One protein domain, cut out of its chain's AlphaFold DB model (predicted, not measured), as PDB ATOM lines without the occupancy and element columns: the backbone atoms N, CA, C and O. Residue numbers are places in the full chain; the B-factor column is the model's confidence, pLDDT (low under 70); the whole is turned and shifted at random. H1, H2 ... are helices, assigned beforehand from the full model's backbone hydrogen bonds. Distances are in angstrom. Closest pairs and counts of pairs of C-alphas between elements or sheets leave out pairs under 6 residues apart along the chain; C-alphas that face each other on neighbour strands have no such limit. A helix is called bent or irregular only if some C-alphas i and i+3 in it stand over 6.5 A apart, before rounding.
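This is residues 66 to 175 of the 177 residues of an uncharacterized protein of Nocardia sp. FDAARGOS_372 (UniProt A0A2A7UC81). Three short helices, H1, H6 and H7, form a small core, with H5 packed on H7 and H2 on H1. H3, the longest helix, packs on H2 with residues 113 to 117 and reaches away like an arm, residues 104 to 106 sticking out; H8 stands free. Look for 110 printed residues with eight named helices, H1 to H8 in order, and no named strand: all helix, mostly crossed. The whole is compact, with a radius of gyration of the C-alphas of 14.4 A and spans of 40 by 40 by 25 A.

Start at H1, residues 66 to 75; its closest C-alphas to H7, residues 155 to 161, are Leu 71 and Cys 159, 5.6 A, and these two hubs touch. H1 touches H2, residues 90 to 96, about perpendicular at 84 degrees, closest at C-alphas Leu 74 and Leu 92, 5.4 A. H2 touches H3, residues 104 to 119, closest at C-alphas Ile 95 and Lys 113, 5.7 A. H4, residues 124 to 127, touches no helix. H5, residues 132 to 144, touches H7 with residues 138 to 143 alone, closest at C-alphas Ala 142 and Ala 161, 4.6 A. H6, residues 147 to 152, forms a hairpin with H7, a shallow tilt of 22 degrees, opposite ways, closest at C-alphas Leu 150 and Lys 158, 5.7 A. H8, residues 170 to 174, touches no helix. Every O i to N i+4 pair is within hydrogen-bond range in H2, H3 and H5, against 5 of 6 in H1, 1 of 2 in H6, 2 of 3 in H7 and 0 of 1 in H8, where 1 of 2 O i to N i+3 pairs is; H4 is too short for one.

Find C-alpha 66 at (-46.903, 19.457, -14.086); from there H1 runs 14.9 A. H3 runs 22.5 A from C-alpha 104 at (-40.454, 40.099, -39.200), and H5 18.8 A. H4 is irregular: C-alphas 124 and 127 are 7.6 A apart. H8 ends at C-alpha 174, (-24.049, 25.157, -37.250).

The two C-alphas farthest apart, Gly 83 and Asp 129, are 41.2 A apart. The printed part has no cut; the link from H1 to H2 is long. Confidence is under 70 in 38 residues, among them 77 to 88 and 155 to 175.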
ATOM      1  N   GLU A  66     -46.466  18.344 -13.247       92.56
ATOM      2  CA  GLU A  66     -46.903  19.457 -14.086       92.56
ATOM      3  C   GLU A  66     -46.254  19.429 -15.480       92.56
ATOM      4  O   GLU A  66     -46.947  19.542 -16.491       92.56
ATOM      5  N   VAL A  67     -44.938  19.196 -15.553       88.31
ATOM      6  CA  VAL A  67     -44.218  19.047 -16.830       88.31
ATOM      7  C   VAL A  67     -44.733  17.825 -17.589       88.31
ATOM      8  O   VAL A  67     -44.973  17.902 -18.791       88.31
ATOM      9  N   VAL A  68     -44.966  16.709 -16.890       86.56
ATOM     10  CA  VAL A  68     -45.572  15.504 -17.477       86.56
ATOM     11  C   VAL A  68     -46.953  15.809 -18.057       86.56
ATOM     12  O   VAL A  68     -47.233  15.421 -19.190       86.56
ATOM     13  N   ALA A  69     -47.803  16.534 -17.324       86.75
ATOM     14  CA  ALA A  69     -49.128  16.917 -17.802       86.75
ATOM     15  C   ALA A  69     -49.051  17.786 -19.068       86.75
ATOM     16  O   ALA A  69     -49.753  17.501 -20.039       86.75
ATOM     17  N   ARG A  70     -48.150  18.778 -19.106       86.25
ATOM     18  CA  ARG A  70     -47.914  19.608 -20.300       86.25
ATOM     19  C   ARG A  70     -47.411  18.793 -21.492       86.25
ATOM     20  O   ARG A  70     -47.941  18.936 -22.589       86.25
ATOM     21  N   LEU A  71     -46.447  17.894 -21.282       85.19
ATOM     22  CA  LEU A  71     -45.930  17.007 -22.332       85.19
ATOM     23  C   LEU A  71     -47.023  16.091 -22.901       85.19
ATOM     24  O   LEU A  71     -47.099  15.896 -24.112       85.19
ATOM     25  N   VAL A  72     -47.892  15.544 -22.048       83.50
ATOM     26  CA  VAL A  72     -49.025  14.715 -22.486       83.50
ATOM     27  C   VAL A  72     -50.057  15.548 -23.250       83.50
ATOM     28  O   VAL A  72     -50.566  15.085 -24.272       83.50
ATOM     29  N   ALA A  73     -50.329  16.779 -22.811       84.69
ATOM     30  CA  ALA A  73     -51.259  17.689 -23.477       84.69
ATOM     31  C   ALA A  73     -50.825  18.047 -24.909       84.69
ATOM     32  O   ALA A  73     -51.680  18.221 -25.772       84.69
ATOM     33  N   LEU A  74     -49.520  18.074 -25.207       80.19
ATOM     34  CA  LEU A  74     -49.021  18.297 -26.573       80.19
ATOM     35  C   LEU A  74     -49.457  17.208 -27.561       80.19
ATOM     36  O   LEU A  74     -49.613  17.472 -28.751       80.19
ATOM     37  N   VAL A  75     -49.662  15.983 -27.082       78.38
ATOM     38  CA  VAL A  75     -50.015  14.821 -27.911       78.38
ATOM     39  C   VAL A  75     -51.533  14.556 -27.895       78.38
ATOM     40  O   VAL A  75     -52.052  13.755 -28.680       78.38
ATOM     41  N   ALA A  76     -52.275  15.233 -27.014       77.50
ATOM     42  CA  ALA A  76     -53.731  15.169 -26.969       77.50
ATOM     43  C   ALA A  76     -54.350  15.711 -28.277       77.50
ATOM     44  O   ALA A  76     -53.739  16.559 -28.929       77.50
ATOM     45  N   PRO A  77     -55.524  15.209 -28.702       67.06
ATOM     46  CA  PRO A  77     -56.207  15.738 -29.881       67.06
ATOM     47  C   PRO A  77     -56.554  17.223 -29.691       67.06
ATOM     48  O   PRO A  77     -56.932  17.636 -28.592       67.06
ATOM     49  N   ALA A  78     -56.425  18.018 -30.754       64.69
ATOM     50  CA  ALA A  78     -56.919  19.389 -30.766       64.69
ATOM     51  C   ALA A  78     -58.453  19.392 -30.627       64.69
ATOM     52  O   ALA A  78     -59.131  18.559 -31.227       64.69
ATOM     53  N   ALA A  79     -58.997  20.317 -29.831       56.75
ATOM     54  CA  ALA A  79     -60.428  20.365 -29.516       56.75
ATOM     55  C   ALA A  79     -61.340  20.571 -30.748       56.75
ATOM     56  O   ALA A  79     -62.507  20.196 -30.686       56.75
ATOM     57  N   ASP A  80     -60.796  21.087 -31.858       53.25
ATOM     58  CA  ASP A  80     -61.551  21.467 -33.062       53.25
ATOM     59  C   ASP A  80     -61.374  20.523 -34.271       53.25
ATOM     60  O   ASP A  80     -61.975  20.756 -35.317       53.25
ATOM     61  N   GLU A  81     -60.615  19.425 -34.157       49.53
ATOM     62  CA  GLU A  81     -60.469  18.445 -35.247       49.53
ATOM     63  C   GLU A  81     -61.065  17.083 -34.872       49.53
ATOM     64  O   GLU A  81     -60.375  16.124 -34.533       49.53
ATOM     65  N   ALA A  82     -62.392  16.988 -34.982       46.97
ATOM     66  CA  ALA A  82     -63.134  15.723 -35.014       46.97
ATOM     67  C   ALA A  82     -63.117  15.078 -36.423       46.97
ATOM     68  O   ALA A  82     -64.124  14.543 -36.883       46.97
ATOM     69  N   GLY A  83     -61.985  15.164 -37.124       42.19
ATOM     70  CA  GLY A  83     -61.779  14.625 -38.470       42.19
ATOM     71  C   GLY A  83     -60.444  13.895 -38.558       42.19
ATOM     72  O   GLY A  83     -59.531  14.201 -37.802       42.19
ATOM     73  N   GLU A  84     -60.354  12.911 -39.451       42.66
ATOM     74  CA  GLU A  84     -59.273  11.925 -39.637       42.66
ATOM     75  C   GLU A  84     -57.899  12.507 -40.052       42.66
ATOM     76  O   GLU A  84     -57.243  12.006 -40.962       42.66
ATOM     77  N   LEU A  85     -57.433  13.568 -39.398       45.25
ATOM     78  CA  LEU A  85     -56.076  14.083 -39.525       45.25
ATOM     79  C   LEU A  85     -55.241  13.546 -38.355       45.25
ATOM     80  O   LEU A  85     -55.722  13.400 -37.232       45.25
ATOM     81  N   GLU A  86     -53.972  13.229 -38.605       52.19
ATOM     82  CA  GLU A  86     -53.003  12.647 -37.655       52.19
ATOM     83  C   GLU A  86     -52.692  13.525 -36.405       52.19
ATOM     84  O   GLU A  86     -51.697  13.302 -35.709       52.19
ATOM     85  N   GLY A  87     -53.524  14.523 -36.094       52.25
ATOM     86  CA  GLY A  87     -53.243  15.689 -35.263       52.25
ATOM     87  C   GLY A  87     -53.053  15.425 -33.765       52.25
ATOM     88  O   GLY A  87     -53.906  14.856 -33.070       52.25
ATOM     89  N   GLY A  88     -51.906  15.886 -33.258       59.44
ATOM     90  CA  GLY A  88     -51.703  16.221 -31.846       59.44
ATOM     91  C   GLY A  88     -52.286  17.602 -31.534       59.44
ATOM     92  O   GLY A  88     -53.122  18.109 -32.278       59.44
ATOM     93  N   SER A  89     -51.824  18.243 -30.462       75.38
ATOM     94  CA  SER A  89     -52.241  19.611 -30.146       75.38
ATOM     95  C   SER A  89     -51.801  20.579 -31.249       75.38
ATOM     96  O   SER A  89     -50.714  20.422 -31.815       75.38
ATOM     97  N   ALA A  90     -52.587  21.630 -31.498       76.94
ATOM     98  CA  ALA A  90     -52.209  22.732 -32.388       76.94
ATOM     99  C   ALA A  90     -50.838  23.334 -32.013       76.94
ATOM    100  O   ALA A  90     -50.069  23.737 -32.885       76.94
ATOM    101  N   VAL A  91     -50.488  23.310 -30.720       79.25
ATOM    102  CA  VAL A  91     -49.169  23.720 -30.220       79.25
ATOM    103  C   VAL A  91     -48.070  22.797 -30.750       79.25
ATOM    104  O   VAL A  91     -47.071  23.279 -31.272       79.25
ATOM    105  N   LEU A  92     -48.258  21.473 -30.692       77.75
ATOM    106  CA  LEU A  92     -47.287  20.508 -31.218       77.75
ATOM    107  C   LEU A  92     -47.158  20.600 -32.745       77.75
ATOM    108  O   LEU A  92     -46.052  20.484 -33.267       77.75
ATOM    109  N   ALA A  93     -48.266  20.823 -33.455       78.38
ATOM    110  CA  ALA A  93     -48.254  21.029 -34.903       78.38
ATOM    111  C   ALA A  93     -47.480  22.304 -35.285       78.38
ATOM    112  O   ALA A  93     -46.618  22.258 -36.160       78.38
ATOM    113  N   SER A  94     -47.715  23.410 -34.571       79.69
ATOM    114  CA  SER A  94     -46.966  24.661 -34.743       79.69
ATOM    115  C   SER A  94     -45.471  24.467 -34.469       79.69
ATOM    116  O   SER A  94     -44.641  24.818 -35.305       79.69
ATOM    117  N   ILE A  95     -45.122  23.807 -33.361       81.81
ATOM    118  CA  ILE A  95     -43.745  23.449 -32.985       81.81
ATOM    119  C   ILE A  95     -43.055  22.608 -34.073       81.81
ATOM    120  O   ILE A  95     -41.881  22.822 -34.351       81.81
ATOM    121  N   ARG A  96     -43.753  21.652 -34.700       77.69
ATOM    122  CA  ARG A  96     -43.174  20.774 -35.735       77.69
ATOM    123  C   ARG A  96     -43.092  21.412 -37.125       77.69
ATOM    124  O   ARG A  96     -42.441  20.840 -37.993       77.69
ATOM    125  N   SER A  97     -43.771  22.533 -37.358       79.19
ATOM    126  CA  SER A  97     -43.797  23.175 -38.674       79.19
ATOM    127  C   SER A  97     -42.454  23.820 -39.020       79.19
ATOM    128  O   SER A  97     -41.846  24.486 -38.177       79.19
ATOM    129  N   ASP A  98     -42.020  23.646 -40.273       74.81
ATOM    130  CA  ASP A  98     -40.788  24.250 -40.773       74.81
ATOM    131  C   ASP A  98     -40.833  25.781 -40.641       74.81
ATOM    132  O   ASP A  98     -41.877  26.402 -40.887       74.81
ATOM    133  N   PRO A  99     -39.707  26.419 -40.283       69.44
ATOM    134  CA  PRO A  99     -39.624  27.868 -40.287       69.44
ATOM    135  C   PRO A  99     -39.781  28.378 -41.724       69.44
ATOM    136  O   PRO A  99     -39.065  27.961 -42.636       69.44
ATOM    137  N   GLY A 100     -40.744  29.277 -41.930       71.31
ATOM    138  CA  GLY A 100     -40.996  29.888 -43.235       71.31
ATOM    139  C   GLY A 100     -39.893  30.859 -43.671       71.31
ATOM    140  O   GLY A 100     -38.902  31.079 -42.973       71.31
ATOM    141  N   ASN A 101     -40.088  31.510 -44.823       76.75
ATOM    142  CA  ASN A 101     -39.176  32.555 -45.297       76.75
ATOM    143  C   ASN A 101     -38.994  33.662 -44.251       76.75
ATOM    144  O   ASN A 101     -39.953  34.096 -43.605       76.75
ATOM    145  N   VAL A 102     -37.757  34.145 -44.123       72.19
ATOM    146  CA  VAL A 102     -37.381  35.153 -43.130       72.19
ATOM    147  C   VAL A 102     -38.126  36.461 -43.407       72.19
ATOM    148  O   VAL A 102     -37.910  37.127 -44.415       72.19
ATOM    149  N   SER A 103     -39.011  36.820 -42.484       79.94
ATOM    150  CA  SER A 103     -39.723  38.097 -42.416       79.94
ATOM    151  C   SER A 103     -39.931  38.449 -40.942       79.94
ATOM    152  O   SER A 103     -39.891  37.552 -40.100       79.94
ATOM    153  N   SER A 104     -40.190  39.713 -40.598       79.94
ATOM    154  CA  SER A 104     -40.454  40.099 -39.200       79.94
ATOM    155  C   SER A 104     -41.636  39.333 -38.592       79.94
ATOM    156  O   SER A 104     -41.576  38.917 -37.439       79.94
ATOM    157  N   ASN A 105     -42.679  39.079 -39.387       78.25
ATOM    158  CA  ASN A 105     -43.831  38.283 -38.956       78.25
ATOM    159  C   ASN A 105     -43.443  36.818 -38.722       78.25
ATOM    160  O   ASN A 105     -43.854  36.230 -37.727       78.25
ATOM    161  N   THR A 106     -42.608  36.242 -39.592       82.81
ATOM    162  CA  THR A 106     -42.075  34.887 -39.392       82.81
ATOM    163  C   THR A 106     -41.214  34.829 -38.129       82.81
ATOM    164  O   THR A 106     -41.370  33.907 -37.343       82.81
ATOM    165  N   MET A 107     -40.367  35.833 -37.867       85.38
ATOM    166  CA  MET A 107     -39.543  35.879 -36.651       85.38
ATOM    167  C   MET A 107     -40.389  35.879 -35.373       85.38
ATOM    168  O   MET A 107     -40.073  35.138 -34.449       85.38
ATOM    169  N   LEU A 108     -41.465  36.671 -35.319       86.75
ATOM    170  CA  LEU A 108     -42.367  36.695 -34.162       86.75
ATOM    171  C   LEU A 108     -43.067  35.346 -33.952       86.75
ATOM    172  O   LEU A 108     -43.163  34.879 -32.819       86.75
ATOM    173  N   THR A 109     -43.491  34.688 -35.034       83.94
ATOM    174  CA  THR A 109     -44.060  33.334 -34.971       83.94
ATOM    175  C   THR A 109     -43.049  32.320 -34.435       83.94
ATOM    176  O   THR A 109     -43.389  31.510 -33.576       83.94
ATOM    177  N   GLU A 110     -41.795  32.370 -34.890       86.69
ATOM    178  CA  GLU A 110     -40.747  31.474 -34.391       86.69
ATOM    179  C   GLU A 110     -40.380  31.761 -32.923       86.69
ATOM    180  O   GLU A 110     -40.153  30.826 -32.157       86.69
ATOM    181  N   ILE A 111     -40.392  33.028 -32.485       87.62
ATOM    182  CA  ILE A 111     -40.225  33.387 -31.066       87.62
ATOM    183  C   ILE A 111     -41.351  32.776 -30.227       87.62
ATOM    184  O   ILE A 111     -41.063  32.115 -29.231       87.62
ATOM    185  N   ALA A 112     -42.607  32.905 -30.662       85.56
ATOM    186  CA  ALA A 112     -43.748  32.325 -29.958       85.56
ATOM    187  C   ALA A 112     -43.659  30.788 -29.864       85.56
ATOM    188  O   ALA A 112     -43.988  30.208 -28.829       85.56
ATOM    189  N   LYS A 113     -43.153  30.106 -30.905       84.38
ATOM    190  CA  LYS A 113     -42.871  28.658 -30.848       84.38
ATOM    191  C   LYS A 113     -41.805  28.331 -29.799       84.38
ATOM    192  O   LYS A 113     -41.973  27.382 -29.034       84.38
ATOM    193  N   LEU A 114     -40.715  29.099 -29.744       86.62
ATOM    194  CA  LEU A 114     -39.653  28.901 -28.751       86.62
ATOM    195  C   LEU A 114     -40.147  29.156 -27.323       86.62
ATOM    196  O   LEU A 114     -39.770  28.418 -26.412       86.62
ATOM    197  N   GLU A 115     -40.986  30.169 -27.120       86.56
ATOM    198  CA  GLU A 115     -41.634  30.448 -25.836       86.56
ATOM    199  C   GLU A 115     -42.552  29.296 -25.425       86.56
ATOM    200  O   GLU A 115     -42.372  28.754 -24.335       86.56
ATOM    201  N   ALA A 116     -43.412  28.813 -26.328       82.00
ATOM    202  CA  ALA A 116     -44.274  27.658 -26.075       82.00
ATOM    203  C   ALA A 116     -43.474  26.403 -25.681       82.00
ATOM    204  O   ALA A 116     -43.883  25.644 -24.805       82.00
ATOM    205  N   VAL A 117     -42.300  26.187 -26.286       84.06
ATOM    206  CA  VAL A 117     -41.400  25.079 -25.924       84.06
ATOM    207  C   VAL A 117     -40.789  25.281 -24.536       84.06
ATOM    208  O   VAL A 117     -40.685  24.328 -23.763       84.06
ATOM    209  N   ARG A 118     -40.399  26.512 -24.191       85.44
ATOM    210  CA  ARG A 118     -39.854  26.848 -22.864       85.44
ATOM    211  C   ARG A 118     -40.905  26.711 -21.764       85.44
ATOM    212  O   ARG A 118     -40.575  26.214 -20.688       85.44
ATOM    213  N   GLU A 119     -42.156  27.069 -22.037       88.94
ATOM    214  CA  GLU A 119     -43.287  26.948 -21.105       88.94
ATOM    215  C   GLU A 119     -43.599  25.499 -20.708       88.94
ATOM    216  O   GLU A 119     -44.127  25.255 -19.622       88.94
ATOM    217  N   ILE A 120     -43.205  24.509 -21.521       88.50
ATOM    218  CA  ILE A 120     -43.277  23.091 -21.130       88.50
ATOM    219  C   ILE A 120     -42.475  22.859 -19.838       88.50
ATOM    220  O   ILE A 120     -42.869  22.039 -19.004       88.50
ATOM    221  N   GLY A 121     -41.389  23.607 -19.626       88.62
ATOM    222  CA  GLY A 121     -40.612  23.579 -18.390       88.62
ATOM    223  C   GLY A 121     -39.809  22.292 -18.202       88.62
ATOM    224  O   GLY A 121     -39.599  21.866 -17.068       88.62
ATOM    225  N   VAL A 122     -39.391  21.644 -19.295       88.25
ATOM    226  CA  VAL A 122     -38.515  20.464 -19.224       88.25
ATOM    227  C   VAL A 122     -37.174  20.876 -18.596       88.25
ATOM    228  O   VAL A 122     -36.519  21.774 -19.130       88.25
ATOM    229  N   PRO A 123     -36.733  20.244 -17.492       89.06
ATOM    230  CA  PRO A 123     -35.455  20.572 -16.867       89.06
ATOM    231  C   PRO A 123     -34.275  20.334 -17.814       89.06
ATOM    232  O   PRO A 123     -34.220  19.310 -18.496       89.06
ATOM    233  N   VAL A 124     -33.288  21.236 -17.808       82.69
ATOM    234  CA  VAL A 124     -32.084  21.125 -18.658       82.69
ATOM    235  C   VAL A 124     -31.313  19.820 -18.412       82.69
ATOM    236  O   VAL A 124     -30.827  19.195 -19.352       82.69
ATOM    237  N   GLU A 125     -31.312  19.341 -17.165       86.19
ATOM    238  CA  GLU A 125     -30.615  18.122 -16.738       86.19
ATOM    239  C   GLU A 125     -31.429  16.833 -16.927       86.19
ATOM    240  O   GLU A 125     -31.029  15.763 -16.457       86.19
ATOM    241  N   VAL A 126     -32.574  16.875 -17.623       88.44
ATOM    242  CA  VAL A 126     -33.437  15.691 -17.785       88.44
ATOM    243  C   VAL A 126     -32.674  14.497 -18.398       88.44
ATOM    244  O   VAL A 126     -32.924  13.344 -18.036       88.44
ATOM    245  N   PHE A 127     -31.655  14.762 -19.229       87.88
ATOM    246  CA  PHE A 127     -30.808  13.755 -19.883       87.88
ATOM    247  C   PHE A 127     -29.354  13.681 -19.373       87.88
ATOM    248  O   PHE A 127     -28.566  12.988 -20.012       87.88
ATOM    249  N   ALA A 128     -28.987  14.329 -18.260       85.38
ATOM    250  CA  ALA A 128     -27.586  14.501 -17.823       85.38
ATOM    251  C   ALA A 128     -26.735  13.207 -17.827       85.38
ATOM    252  O   ALA A 128     -25.602  13.204 -18.298       85.38
ATOM    253  N   ASP A 129     -27.321  12.083 -17.397       85.31
ATOM    254  CA  ASP A 129     -26.647  10.770 -17.311       85.31
ATOM    255  C   ASP A 129     -27.093   9.771 -18.387       85.31
ATOM    256  O   ASP A 129     -27.001   8.552 -18.208       85.31
ATOM    257  N   ILE A 130     -27.671  10.266 -19.478       86.81
ATOM    258  CA  ILE A 130     -28.081   9.441 -20.611       86.81
ATOM    259  C   ILE A 130     -27.033   9.598 -21.705       86.81
ATOM    260  O   ILE A 130     -26.740  10.710 -22.143       86.81
ATOM    261  N   ALA A 131     -26.492   8.477 -22.191       86.25
ATOM    262  CA  ALA A 131     -25.504   8.501 -23.264       86.25
ATOM    263  C   ALA A 131     -26.021   9.333 -24.463       86.25
ATOM    264  O   ALA A 131     -27.132   9.074 -24.945       86.25
ATOM    265  N   PRO A 132     -25.239  10.288 -25.009       84.69
ATOM    266  CA  PRO A 132     -25.712  11.194 -26.058       84.69
ATOM    267  C   PRO A 132     -26.254  10.477 -27.298       84.69
ATOM    268  O   PRO A 132     -27.237  10.910 -27.897       84.69
ATOM    269  N   LYS A 133     -25.656   9.334 -27.661       83.31
ATOM    270  CA  LYS A 133     -26.132   8.478 -28.759       83.31
ATOM    271  C   LYS A 133     -27.533   7.925 -28.482       83.31
ATOM    272  O   LYS A 133     -28.364   7.911 -29.386       83.31
ATOM    273  N   THR A 134     -27.803   7.515 -27.245       84.19
ATOM    274  CA  THR A 134     -29.120   7.042 -26.804       84.19
ATOM    275  C   THR A 134     -30.135   8.169 -26.902       84.19
ATOM    276  O   THR A 134     -31.111   8.016 -27.626       84.19
ATOM    277  N   ALA A 135     -29.856   9.333 -26.304       84.75
ATOM    278  CA  ALA A 135     -30.728  10.508 -26.388       84.75
ATOM    279  C   ALA A 135     -30.969  10.972 -27.842       84.75
ATOM    280  O   ALA A 135     -32.078  11.362 -28.198       84.75
ATOM    281  N   LYS A 136     -29.960  10.886 -28.720       83.50
ATOM    282  CA  LYS A 136     -30.089  11.192 -30.154       83.50
ATOM    283  C   LYS A 136     -31.004  10.206 -30.881       83.50
ATOM    284  O   LYS A 136     -31.928  10.638 -31.566       83.50
ATOM    285  N   ASN A 137     -30.762   8.902 -30.737       79.81
ATOM    286  CA  ASN A 137     -31.619   7.858 -31.315       79.81
ATOM    287  C   ASN A 137     -33.052   8.009 -30.827       79.81
ATOM    288  O   ASN A 137     -34.016   7.797 -31.562       79.81
ATOM    289  N   TRP A 138     -33.158   8.393 -29.565       81.62
ATOM    290  CA  TRP A 138     -34.412   8.602 -28.919       81.62
ATOM    291  C   TRP A 138     -35.202   9.751 -29.551       81.62
ATOM    292  O   TRP A 138     -36.339   9.580 -30.003       81.62
ATOM    293  N   ARG A 139     -34.535  10.894 -29.724       81.38
ATOM    294  CA  ARG A 139     -35.127  12.045 -30.400       81.38
ATOM    295  C   ARG A 139     -35.545  11.740 -31.834       81.38
ATOM    296  O   ARG A 139     -36.638  12.122 -32.243       81.38
ATOM    297  N   ALA A 140     -34.700  11.013 -32.567       77.88
ATOM    298  CA  ALA A 140     -34.956  10.627 -33.952       77.88
ATOM    299  C   ALA A 140     -36.222   9.772 -34.099       77.88
ATOM    300  O   ALA A 140     -37.022  10.028 -34.993       77.88
ATOM    301  N   ARG A 141     -36.446   8.804 -33.196       75.69
ATOM    302  CA  ARG A 141     -37.682   7.999 -33.175       75.69
ATOM    303  C   ARG A 141     -38.918   8.870 -32.990       75.69
ATOM    304  O   ARG A 141     -39.862   8.773 -33.757       75.69
ATOM    305  N   ALA A 142     -38.888   9.750 -31.998       74.81
ATOM    306  CA  ALA A 142     -40.017  10.617 -31.689       74.81
ATOM    307  C   ALA A 142     -40.292  11.687 -32.761       74.81
ATOM    308  O   ALA A 142     -41.426  12.140 -32.893       74.81
ATOM    309  N   ALA A 143     -39.274  12.078 -33.534       72.75
ATOM    310  CA  ALA A 143     -39.423  13.026 -34.635       72.75
ATOM    311  C   ALA A 143     -40.235  12.460 -35.811       72.75
ATOM    312  O   ALA A 143     -40.945  13.215 -36.467       72.75
ATOM    313  N   VAL A 144     -40.143  11.153 -36.070       73.56
ATOM    314  CA  VAL A 144     -40.861  10.488 -37.175       73.56
ATOM    315  C   VAL A 144     -42.195   9.879 -36.745       73.56
ATOM    316  O   VAL A 144     -42.955   9.401 -37.579       73.56
ATOM    317  N   GLU A 145     -42.484   9.873 -35.444       71.00
ATOM    318  CA  GLU A 145     -43.691   9.264 -34.904       71.00
ATOM    319  C   GLU A 145     -44.878  10.240 -34.929       71.00
ATOM    320  O   GLU A 145     -44.777  11.402 -34.497       71.00
ATOM    321  N   SER A 146     -46.021   9.766 -35.435       72.38
ATOM    322  CA  SER A 146     -47.247  10.562 -35.476       72.38
ATOM    323  C   SER A 146     -47.808  10.766 -34.058       72.38
ATOM    324  O   SER A 146     -47.709   9.873 -33.208       72.38
ATOM    325  N   PRO A 147     -48.437  11.917 -33.768       72.00
ATOM    326  CA  PRO A 147     -49.083  12.146 -32.477       72.00
ATOM    327  C   PRO A 147     -50.114  11.069 -32.112       72.00
ATOM    328  O   PRO A 147     -50.215  10.675 -30.953       72.00
ATOM    329  N   SER A 148     -50.842  10.532 -33.094       68.56
ATOM    330  CA  SER A 148     -51.785   9.429 -32.892       68.56
ATOM    331  C   SER A 148     -51.113   8.140 -32.395       68.56
ATOM    332  O   SER A 148     -51.614   7.540 -31.442       68.56
ATOM    333  N   HIS A 149     -49.964   7.749 -32.955       69.25
ATOM    334  CA  HIS A 149     -49.191   6.595 -32.476       69.25
ATOM    335  C   HIS A 149     -48.625   6.831 -31.072       69.25
ATOM    336  O   HIS A 149     -48.768   5.977 -30.192       69.25
ATOM    337  N   LEU A 150     -48.141   8.045 -30.802       70.44
ATOM    338  CA  LEU A 150     -47.696   8.446 -29.468       70.44
ATOM    339  C   LEU A 150     -48.803   8.330 -28.413       70.44
ATOM    340  O   LEU A 150     -48.529   7.964 -27.268       70.44
ATOM    341  N   ARG A 151     -50.076   8.545 -28.769       71.94
ATOM    342  CA  ARG A 151     -51.204   8.338 -27.841       71.94
ATOM    343  C   ARG A 151     -51.404   6.878 -27.432       71.94
ATOM    344  O   ARG A 151     -51.854   6.639 -26.308       71.94
ATOM    345  N   GLY A 152     -51.058   5.919 -28.288       67.12
ATOM    346  CA  GLY A 152     -51.151   4.487 -27.987       67.12
ATOM    347  C   GLY A 152     -50.097   4.004 -26.988       67.12
ATOM    348  O   GLY A 152     -50.230   2.935 -26.395       67.12
ATOM    349  N   HIS A 153     -49.060   4.806 -26.756       67.62
ATOM    350  CA  HIS A 153     -47.949   4.420 -25.908       67.62
ATOM    351  C   HIS A 153     -48.217   4.591 -24.396       67.62
ATOM    352  O   HIS A 153     -48.977   5.472 -23.970       67.62
ATOM    353  N   PRO A 154     -47.558   3.786 -23.538       71.06
ATOM    354  CA  PRO A 154     -47.522   4.028 -22.096       71.06
ATOM    355  C   PRO A 154     -46.976   5.427 -21.765       71.06
ATOM    356  O   PRO A 154     -46.143   5.956 -22.502       71.06
ATOM    357  N   LEU A 155     -47.379   6.009 -20.626       61.81
ATOM    358  CA  LEU A 155     -47.012   7.383 -20.217       61.81
ATOM    359  C   LEU A 155     -45.509   7.692 -20.330       61.81
ATOM    360  O   LEU A 155     -45.138   8.765 -20.803       61.81
ATOM    361  N   ARG A 156     -44.652   6.731 -19.971       60.34
ATOM    362  CA  ARG A 156     -43.189   6.855 -20.060       60.34
ATOM    363  C   ARG A 156     -42.676   7.109 -21.487       60.34
ATOM    364  O   ARG A 156     -41.731   7.863 -21.672       60.34
ATOM    365  N   VAL A 157     -43.333   6.536 -22.497       62.38
ATOM    366  CA  VAL A 157     -42.971   6.703 -23.916       62.38
ATOM    367  C   VAL A 157     -43.623   7.962 -24.515       62.38
ATOM    368  O   VAL A 157     -43.029   8.615 -25.369       62.38
ATOM    369  N   LYS A 158     -44.791   8.385 -24.010       61.81
ATOM    370  CA  LYS A 158     -45.425   9.668 -24.379       61.81
ATOM    371  C   LYS A 158     -44.581  10.877 -23.992       61.81
ATOM    372  O   LYS A 158     -44.317  11.740 -24.825       61.81
ATOM    373  N   CYS A 159     -44.142  10.924 -22.733       52.94
ATOM    374  CA  CYS A 159     -43.365  12.050 -22.211       52.94
ATOM    375  C   CYS A 159     -42.060  12.218 -22.983       52.94
ATOM    376  O   CYS A 159     -41.640  13.333 -23.260       52.94
ATOM    377  N   TYR A 160     -41.450  11.104 -23.364       58.91
ATOM    378  CA  TYR A 160     -40.252  11.052 -24.178       58.91
ATOM    379  C   TYR A 160     -40.409  11.720 -25.552       58.91
ATOM    380  O   TYR A 160     -39.536  12.475 -25.972       58.91
ATOM    381  N   ALA A 161     -41.512  11.469 -26.257       55.19
ATOM    382  CA  ALA A 161     -41.635  11.938 -27.631       55.19
ATOM    383  C   ALA A 161     -42.008  13.413 -27.739       55.19
ATOM    384  O   ALA A 161     -41.615  14.094 -28.685       55.19
ATOM    385  N   ALA A 162     -42.705  13.914 -26.723       50.28
ATOM    386  CA  ALA A 162     -42.960  15.332 -26.546       50.28
ATOM    387  C   ALA A 162     -41.689  16.128 -26.160       50.28
ATOM    388  O   ALA A 162     -41.686  17.348 -26.273       50.28
ATOM    389  N   GLN A 163     -40.602  15.456 -25.750       50.06
ATOM    390  CA  GLN A 163     -39.309  16.071 -25.416       50.06
ATOM    391  C   GLN A 163     -38.330  16.146 -26.600       50.06
ATOM    392  O   GLN A 163     -37.204  16.605 -26.414       50.06
ATOM    393  N   SER A 164     -38.707  15.693 -27.803       41.31
ATOM    394  CA  SER A 164     -37.867  15.822 -28.999       41.31
ATOM    395  C   SER A 164     -37.847  17.250 -29.534       41.31
ATOM    396  O   SER A 164     -38.838  17.679 -30.123       41.31
ATOM    397  N   PRO A 165     -36.711  17.965 -29.469       41.00
ATOM    398  CA  PRO A 165     -36.537  19.200 -30.194       41.00
ATOM    399  C   PRO A 165     -35.960  18.844 -31.564       41.00
ATOM    400  O   PRO A 165     -34.763  18.987 -31.793       41.00
ATOM    401  N   ASN A 166     -36.794  18.375 -32.494       42.66
ATOM    402  CA  ASN A 166     -36.464  18.540 -33.915       42.66
ATOM    403  C   ASN A 166     -36.948  19.931 -34.361       42.66
ATOM    404  O   ASN A 166     -37.717  20.083 -35.297       42.66
ATOM    405  N   LEU A 167     -36.530  20.928 -33.577       43.25
ATOM    406  CA  LEU A 167     -37.022  22.304 -33.531       43.25
ATOM    407  C   LEU A 167     -36.015  23.305 -34.108       43.25
ATOM    408  O   LEU A 167     -36.121  24.505 -33.887       43.25
ATOM    409  N   ALA A 168     -35.004  22.820 -34.820       30.28
ATOM    410  CA  ALA A 168     -34.035  23.679 -35.468       30.28
ATOM    411  C   ALA A 168     -33.663  23.085 -36.829       30.28
ATOM    412  O   ALA A 168     -33.188  21.944 -36.876       30.28
ATOM    413  N   PRO A 169     -33.838  23.826 -37.936       32.94
ATOM    414  CA  PRO A 169     -33.237  23.438 -39.204       32.94
ATOM    415  C   PRO A 169     -31.711  23.312 -39.034       32.94
ATOM    416  O   PRO A 169     -31.095  24.043 -38.258       32.94
ATOM    417  N   GLN A 170     -31.093  22.367 -39.753       33.72
ATOM    418  CA  GLN A 170     -29.674  21.978 -39.621       33.72
ATOM    419  C   GLN A 170     -28.666  23.146 -39.633       33.72
ATOM    420  O   GLN A 170     -27.584  23.010 -39.065       33.72
ATOM    421  N   TRP A 171     -29.014  24.296 -40.218       33.78
ATOM    422  CA  TRP A 171     -28.169  25.494 -40.245       33.78
ATOM    423  C   TRP A 171     -28.070  26.224 -38.892       33.78
ATOM    424  O   TRP A 171     -27.088  26.920 -38.649       33.78
ATOM    425  N   LEU A 172     -29.028  26.042 -37.979       26.72
ATOM    426  CA  LEU A 172     -29.047  26.716 -36.672       26.72
ATOM    427  C   LEU A 172     -28.141  26.006 -35.648       26.72
ATOM    428  O   LEU A 172     -27.535  26.648 -34.798       26.72
ATOM    429  N   ILE A 173     -27.952  24.689 -35.799       34.69
ATOM    430  CA  ILE A 173     -26.959  23.900 -35.043       34.69
ATOM    431  C   ILE A 173     -25.527  24.252 -35.486       34.69
ATOM    432  O   ILE A 173     -24.600  24.164 -34.687       34.69
ATOM    433  N   GLN A 174     -25.343  24.691 -36.735       30.62
ATOM    434  CA  GLN A 174     -24.049  25.157 -37.250       30.62
ATOM    435  C   GLN A 174     -23.725  26.613 -36.875       30.62
ATOM    436  O   GLN A 174     -22.566  26.996 -36.954       30.62
ATOM    437  N   ALA A 175     -24.714  27.413 -36.463       27.30
ATOM    438  CA  ALA A 175     -24.532  28.827 -36.123       27.30
ATOM    439  C   ALA A 175     -24.254  29.089 -34.626       27.30
ATOM    440  O   ALA A 175     -23.988  30.227 -34.248       27.30
TER     441      ALA A 175